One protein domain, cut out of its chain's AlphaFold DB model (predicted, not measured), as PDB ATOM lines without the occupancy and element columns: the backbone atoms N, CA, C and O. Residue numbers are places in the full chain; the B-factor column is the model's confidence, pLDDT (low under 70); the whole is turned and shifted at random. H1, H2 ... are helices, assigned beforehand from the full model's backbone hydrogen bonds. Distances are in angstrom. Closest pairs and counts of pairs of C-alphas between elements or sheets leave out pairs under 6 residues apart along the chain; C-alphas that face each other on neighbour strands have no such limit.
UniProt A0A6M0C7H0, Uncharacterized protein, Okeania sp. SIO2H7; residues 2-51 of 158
ATOM      1  N   ASP A   2       9.812 -42.858 -17.417       78.12
ATOM      2  CA  ASP A   2       9.884 -42.176 -16.115       78.12
ATOM      3  C   ASP A   2      11.136 -41.313 -15.904       78.12
ATOM      4  O   ASP A   2      11.074 -40.333 -15.176       78.12
ATOM      5  N   LEU A   3      12.241 -41.577 -16.613       85.06
ATOM      6  CA  LEU A   3      13.515 -40.876 -16.383       85.06
ATOM      7  C   LEU A   3      13.420 -39.347 -16.519       85.06
ATOM      8  O   LEU A   3      14.049 -38.632 -15.751       85.06
ATOM      9  N   LEU A   4      12.652 -38.819 -17.479       86.25
ATOM     10  CA  LEU A   4      12.493 -37.365 -17.614       86.25
ATOM     11  C   LEU A   4      11.598 -36.789 -16.505       86.25
ATOM     12  O   LEU A   4      11.839 -35.678 -16.036       86.25
ATOM     13  N   ALA A   5      10.584 -37.538 -16.063       88.81
ATOM     14  CA  ALA A   5       9.735 -37.145 -14.942       88.81
ATOM     15  C   ALA A   5      10.535 -37.129 -13.628       88.81
ATOM     16  O   ALA A   5      10.467 -36.156 -12.884       88.81
ATOM     17  N   GLU A   6      11.374 -38.144 -13.412       90.25
ATOM     18  CA  GLU A   6      12.328 -38.222 -12.304       90.25
ATOM     19  C   GLU A   6      13.350 -37.081 -12.359       90.25
ATOM     20  O   GLU A   6      13.512 -36.365 -11.378       90.25
ATOM     21  N   LYS A   7      13.989 -36.847 -13.514       89.88
ATOM     22  CA  LYS A   7      14.964 -35.758 -13.711       89.88
ATOM     23  C   LYS A   7      14.359 -34.375 -13.505       89.88
ATOM     24  O   LYS A   7      15.027 -33.497 -12.984       89.88
ATOM     25  N   SER A   8      13.116 -34.171 -13.929       90.19
ATOM     26  CA  SER A   8      12.409 -32.900 -13.745       90.19
ATOM     27  C   SER A   8      11.807 -32.729 -12.357       90.19
ATOM     28  O   SER A   8      11.338 -31.636 -12.055       90.19
ATOM     29  N   GLU A   9      11.773 -33.784 -11.541       91.50
ATOM     30  CA  GLU A   9      11.093 -33.803 -10.240       91.50
ATOM     31  C   GLU A   9       9.628 -33.355 -10.349       91.50
ATOM     32  O   GLU A   9       9.091 -32.677  -9.474       91.50
ATOM     33  N   TYR A  10       8.985 -33.700 -11.471       88.81
ATOM     34  CA  TYR A  10       7.627 -33.269 -11.817       88.81
ATOM     35  C   TYR A  10       7.445 -31.738 -11.860       88.81
ATOM     36  O   TYR A  10       6.322 -31.229 -11.815       88.81
ATOM     37  N   ASN A  11       8.540 -30.984 -11.993       88.31
ATOM     38  CA  ASN A  11       8.541 -29.533 -12.059       88.31
ATOM     39  C   ASN A  11       8.480 -29.056 -13.515       88.31
ATOM     40  O   ASN A  11       9.446 -29.162 -14.269       88.31
ATOM     41  N   PHE A  12       7.358 -28.459 -13.919       88.44
ATOM     42  CA  PHE A  12       7.189 -27.930 -15.277       88.44
ATOM     43  C   PHE A  12       8.263 -26.897 -15.667       88.44
ATOM     44  O   PHE A  12       8.675 -26.835 -16.828       88.44
ATOM     45  N   MET A  13       8.767 -26.117 -14.704       89.50
ATOM     46  CA  MET A  13       9.806 -25.125 -14.979       89.50
ATOM     47  C   MET A  13      11.126 -25.754 -15.405       89.50
ATOM     48  O   MET A  13      11.868 -25.141 -16.168       89.50
ATOM     49  N   TYR A  14      11.385 -26.999 -15.005       91.25
ATOM     50  CA  TYR A  14      12.521 -27.755 -15.513       91.25
ATOM     51  C   TYR A  14      12.454 -27.880 -17.036       91.25
ATOM     52  O   TYR A  14      13.396 -27.512 -17.733       91.25
ATOM     53  N   LEU A  15      11.309 -28.307 -17.576       90.19
ATOM     54  CA  LEU A  15      11.120 -28.444 -19.022       90.19
ATOM     55  C   LEU A  15      11.207 -27.091 -19.731       90.19
ATOM     56  O   LEU A  15      11.790 -27.000 -20.811       90.19
ATOM     57  N   ARG A  16      10.673 -26.031 -19.108       89.44
ATOM     58  CA  ARG A  16      10.731 -24.666 -19.646       89.44
ATOM     59  C   ARG A  16      12.163 -24.183 -19.883       89.44
ATOM     60  O   ARG A  16      12.354 -23.425 -20.832       89.44
ATOM     61  N   TYR A  17      13.128 -24.602 -19.066       89.19
ATOM     62  CA  TYR A  17      14.529 -24.199 -19.208       89.19
ATOM     63  C   TYR A  17      15.397 -25.220 -19.943       89.19
ATOM     64  O   TYR A  17      16.191 -24.850 -20.805       89.19
ATOM     65  N   VAL A  18      15.222 -26.506 -19.646       89.00
ATOM     66  CA  VAL A  18      16.060 -27.573 -20.197       89.00
ATOM     67  C   VAL A  18      15.772 -27.804 -21.680       89.00
ATOM     68  O   VAL A  18      16.713 -28.012 -22.441       89.00
ATOM     69  N   LEU A  19      14.514 -27.713 -22.137       88.00
ATOM     70  CA  LEU A  19      14.194 -27.922 -23.559       88.00
ATOM     71  C   LEU A  19      14.822 -26.854 -24.477       88.00
ATOM     72  O   LEU A  19      15.457 -27.252 -25.457       88.00
ATOM     73  N   PRO A  20      14.725 -25.536 -24.188       88.19
ATOM     74  CA  PRO A  20      15.470 -24.529 -24.944       88.19
ATOM     75  C   PRO A  20      16.982 -24.747 -24.900       88.19
ATOM     76  O   PRO A  20      17.617 -24.713 -25.948       88.19
ATOM     77  N   ALA A  21      17.548 -25.065 -23.730       86.88
ATOM     78  CA  ALA A  21      18.981 -25.325 -23.609       86.88
ATOM     79  C   ALA A  21      19.428 -26.477 -24.529       86.88
ATOM     80  O   ALA A  21      20.446 -26.375 -25.213       86.88
ATOM     81  N   ILE A  22      18.647 -27.559 -24.615       86.19
ATOM     82  CA  ILE A  22      18.924 -28.644 -25.561       86.19
ATOM     83  C   ILE A  22      18.851 -28.156 -27.015       86.19
ATOM     84  O   ILE A  22      19.757 -28.449 -27.791       86.19
ATOM     85  N   ALA A  23      17.812 -27.401 -27.384       85.88
ATOM     86  CA  ALA A  23      17.656 -26.870 -28.741       85.88
ATOM     87  C   ALA A  23      18.807 -25.929 -29.150       85.88
ATOM     88  O   ALA A  23      19.204 -25.904 -30.312       85.88
ATOM     89  N   GLU A  24      19.369 -25.200 -28.189       84.94
ATOM     90  CA  GLU A  24      20.530 -24.318 -28.352       84.94
ATOM     91  C   GLU A  24      21.873 -25.074 -28.348       84.94
ATOM     92  O   GLU A  24      22.933 -24.466 -28.491       84.94
ATOM     93  N   GLY A  25      21.858 -26.402 -28.195       83.06
ATOM     94  CA  GLY A  25      23.061 -27.231 -28.211       83.06
ATOM     95  C   GLY A  25      23.858 -27.208 -26.906       83.06
ATOM     96  O   GLY A  25      25.029 -27.599 -26.902       83.06
ATOM     97  N   PHE A  26      23.255 -26.799 -25.776       81.44
ATOM     98  CA  PHE A  26      23.902 -26.923 -24.462       81.44
ATOM     99  C   PHE A  26      24.263 -28.384 -24.158       81.44
ATOM    100  O   PHE A  26      25.242 -28.644 -23.462       81.44
ATOM    101  N   TYR A  27      23.505 -29.347 -24.669       81.69
ATOM    102  CA  TYR A  27      23.802 -30.768 -24.522       81.69
ATOM    103  C   TYR A  27      24.273 -31.291 -25.880       81.69
ATOM    104  O   TYR A  27      23.488 -31.368 -26.821       81.69
ATOM    105  N   ARG A  28      25.587 -31.547 -25.989       67.19
ATOM    106  CA  ARG A  28      26.265 -31.903 -27.252       67.19
ATOM    107  C   ARG A  28      25.827 -33.269 -27.778       67.19
ATOM    108  O   ARG A  28      25.699 -33.423 -28.987       67.19
ATOM    109  N   ASP A  29      25.530 -34.194 -26.868       66.12
ATOM    110  CA  ASP A  29      24.928 -35.491 -27.155       66.12
ATOM    111  C   ASP A  29      23.568 -35.557 -26.446       66.12
ATOM    112  O   ASP A  29      23.451 -35.216 -25.268       66.12
ATOM    113  N   PHE A  30      22.506 -35.965 -27.151       63.53
ATOM    114  CA  PHE A  30      21.149 -36.064 -26.588       63.53
ATOM    115  C   PHE A  30      21.030 -37.315 -25.698       63.53
ATOM    116  O   PHE A  30      20.270 -38.246 -25.963       63.53
ATOM    117  N   SER A  31      21.827 -37.368 -24.635       75.31
ATOM    118  CA  SER A  31      21.701 -38.365 -23.587       75.31
ATOM    119  C   SER A  31      20.843 -37.784 -22.472       75.31
ATOM    120  O   SER A  31      21.294 -36.961 -21.680       75.31
ATOM    121  N   ILE A  32      19.598 -38.256 -22.355       76.69
ATOM    122  CA  ILE A  32      18.684 -37.877 -21.255       76.69
ATOM    123  C   ILE A  32      19.332 -38.120 -19.874       76.69
ATOM    124  O   ILE A  32      18.996 -37.463 -18.892       76.69
ATOM    125  N   LYS A  33      20.302 -39.042 -19.787       79.75
ATOM    126  CA  LYS A  33      21.043 -39.337 -18.552       79.75
ATOM    127  C   LYS A  33      21.931 -38.178 -18.089       79.75
ATOM    128  O   LYS A  33      22.141 -38.045 -16.886       79.75
ATOM    129  N   GLU A  34      22.413 -37.360 -19.021       82.75
ATOM    130  CA  GLU A  34      23.282 -36.202 -18.766       82.75
ATOM    131  C   GLU A  34      22.502 -34.950 -18.366       82.75
ATOM    132  O   GLU A  34      23.097 -33.947 -17.971       82.75
ATOM    133  N   LEU A  35      21.170 -35.001 -18.439       88.25
ATOM    134  CA  LEU A  35      20.345 -33.906 -17.965       88.25
ATOM    135  C   LEU A  35      20.497 -33.736 -16.440       88.25
ATOM    136  O   LEU A  35      20.650 -34.731 -15.717       88.25
ATOM    137  N   PRO A  36      20.446 -32.493 -15.939       90.50
ATOM    138  CA  PRO A  36      20.531 -32.186 -14.511       90.50
ATOM    139  C   PRO A  36      19.410 -32.851 -13.711       90.50
ATOM    140  O   PRO A  36      18.335 -33.106 -14.250       90.50
ATOM    141  N   GLN A  37      19.641 -33.128 -12.429       92.88
ATOM    142  CA  GLN A  37      18.592 -33.601 -11.532       92.88
ATOM    143  C   GLN A  37      17.904 -32.389 -10.884       92.88
ATOM    144  O   GLN A  37      18.465 -31.714 -10.031       92.88
ATOM    145  N   GLY A  38      16.687 -32.078 -11.316       92.12
ATOM    146  CA  GLY A  38      15.929 -30.933 -10.825       92.12
ATOM    147  C   GLY A  38      16.456 -29.579 -11.315       92.12
ATOM    148  O   GLY A  38      17.374 -29.464 -12.134       92.12
ATOM    149  N   LEU A  39      15.806 -28.510 -10.850       91.88
ATOM    150  CA  LEU A  39      16.094 -27.141 -11.296       91.88
ATOM    151  C   LEU A  39      17.399 -26.574 -10.744       91.88
ATOM    152  O   LEU A  39      18.061 -25.812 -11.444       91.88
ATOM    153  N   LEU A  40      17.754 -26.913  -9.505       92.12
ATOM    154  CA  LEU A  40      18.959 -26.380  -8.870       92.12
ATOM    155  C   LEU A  40      20.218 -26.878  -9.585       92.12
ATOM    156  O   LEU A  40      21.065 -26.060  -9.937       92.12
ATOM    157  N   ASP A  41      20.282 -28.173  -9.912       92.88
ATOM    158  CA  ASP A  41      21.368 -28.730 -10.725       92.88
ATOM    159  C   ASP A  41      21.428 -28.078 -12.106       92.88
ATOM    160  O   ASP A  41      22.512 -27.813 -12.623       92.88
ATOM    161  N   TYR A  42      20.271 -27.802 -12.718       93.38
ATOM    162  CA  TYR A  42      20.234 -27.107 -14.002       93.38
ATOM    163  C   TYR A  42      20.836 -25.704 -13.887       93.38
ATOM    164  O   TYR A  42      21.683 -25.335 -14.705       93.38
ATOM    165  N   TYR A  43      20.434 -24.930 -12.875       94.12
ATOM    166  CA  TYR A  43      20.984 -23.597 -12.654       94.12
ATOM    167  C   TYR A  43      22.484 -23.648 -12.378       94.12
ATOM    168  O   TYR A  43      23.209 -22.847 -12.961       94.12
ATOM    169  N   ASP A  44      22.969 -24.598 -11.573       93.19
ATOM    170  CA  ASP A  44      24.397 -24.721 -11.277       93.19
ATOM    171  C   ASP A  44      25.214 -25.090 -12.522       93.19
ATOM    172  O   ASP A  44      26.199 -24.422 -12.839       93.19
ATOM    173  N   GLN A  45      24.759 -26.067 -13.314       91.88
ATOM    174  CA  GLN A  45      25.410 -26.414 -14.582       91.88
ATOM    175  C   GLN A  45      25.432 -25.229 -15.556       91.88
ATOM    176  O   GLN A  45      26.458 -24.959 -16.190       91.88
ATOM    177  N   HIS A  46      24.310 -24.513 -15.686       92.00
ATOM    178  CA  HIS A  46      24.225 -23.326 -16.532       92.00
ATOM    179  C   HIS A  46      25.183 -22.234 -16.028       92.00
ATOM    180  O   HIS A  46      25.954 -21.676 -16.805       92.00
ATOM    181  N   TRP A  47      25.216 -21.985 -14.719       93.62
ATOM    182  CA  TRP A  47      26.088 -21.014 -14.057       93.62
ATOM    183  C   TRP A  47      27.580 -21.297 -14.267       93.62
ATOM    184  O   TRP A  47      28.337 -20.394 -14.634       93.62
ATOM    185  N   GLN A  48      28.001 -22.555 -14.097       92.44
ATOM    186  CA  GLN A  48      29.382 -22.990 -14.313       92.44
ATOM    187  C   GLN A  48      29.815 -22.807 -15.769       92.44
ATOM    188  O   GLN A  48      30.870 -22.232 -16.036       92.44
ATOM    189  N   ARG A  49      28.982 -23.229 -16.728       89.19
ATOM    190  CA  ARG A  49      29.264 -23.076 -18.169       89.19
ATOM    191  C   ARG A  49      29.371 -21.621 -18.595       89.19
ATOM    192  O   ARG A  49      30.150 -21.289 -19.480       89.19
ATOM    193  N   MET A  50      28.601 -20.759 -17.944       90.19
ATOM    194  CA  MET A  50      28.635 -19.318 -18.156       90.19
ATOM    195  C   MET A  50      29.845 -18.658 -17.481       90.19
ATOM    196  O   MET A  50      30.036 -17.456 -17.636       90.19
ATOM    197  N   GLY A  51      30.683 -19.411 -16.760       93.19
ATOM    198  CA  GLY A  51      31.908 -18.911 -16.135       93.19
ATOM    199  C   GLY A  51      31.646 -17.943 -14.984       93.19
ATOM    200  O   GLY A  51      32.477 -17.078 -14.707       93.19
TER     201      GLY A  51
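This is residues 2 to 51 of the 158 residues of an uncharacterized protein of Okeania sp. SIO2H7 (UniProt A0A6M0C7H0). Two helices, H2 and H3, make a narrow V that is closed near their first residues, and the short helix H1 stands crosswise at that closed end. The long link of residues 24 to 37 folds back from the end of H2 to the start of H3. The 50 printed residues hold H1, H2 and H3 in that order and no named strand; the class is all helix. The whole is compact, radius of gyration of the C-alphas 10.1 A, spanning 30 by 21 by 16 A.

H1, residues 3 to 8, is close to but not clearly touching H2, residues 12 to 23; their closest C-alphas, Ser 8 and Tyr 14, are 5.4 A apart. H1 only just touches H3, residues 38 to 49, with 3 pairs of C-alphas within 8 A, the closest Ser 8 and Gly 38 at 5.0 A, about perpendicular at 77 degrees. H2 touches H3 with residues 13 to 18 alone, closest C-alphas Tyr 14 and Leu 39 at 5.6 A; they run the same way at a tilt of 35.4 degrees, only just steep. Every O i to N i+4 pair is within hydrogen-bond range in H1 and H3, and 7 of 8 in H2.

H1 begins at C-alpha 3 (13.515, -40.876, -16.383). H2 and H3 each measure 17.1 A, and H3 ends at C-alpha 49 (29.264, -23.076, -18.169).

The printed part has no cut; the C-alphas farthest apart, Asp 2 and Gly 51, are 32.0 A apart. The link H1 to H2 is tight, H2 to H3 long. Residues 28 to 30 have pLDDT under 70.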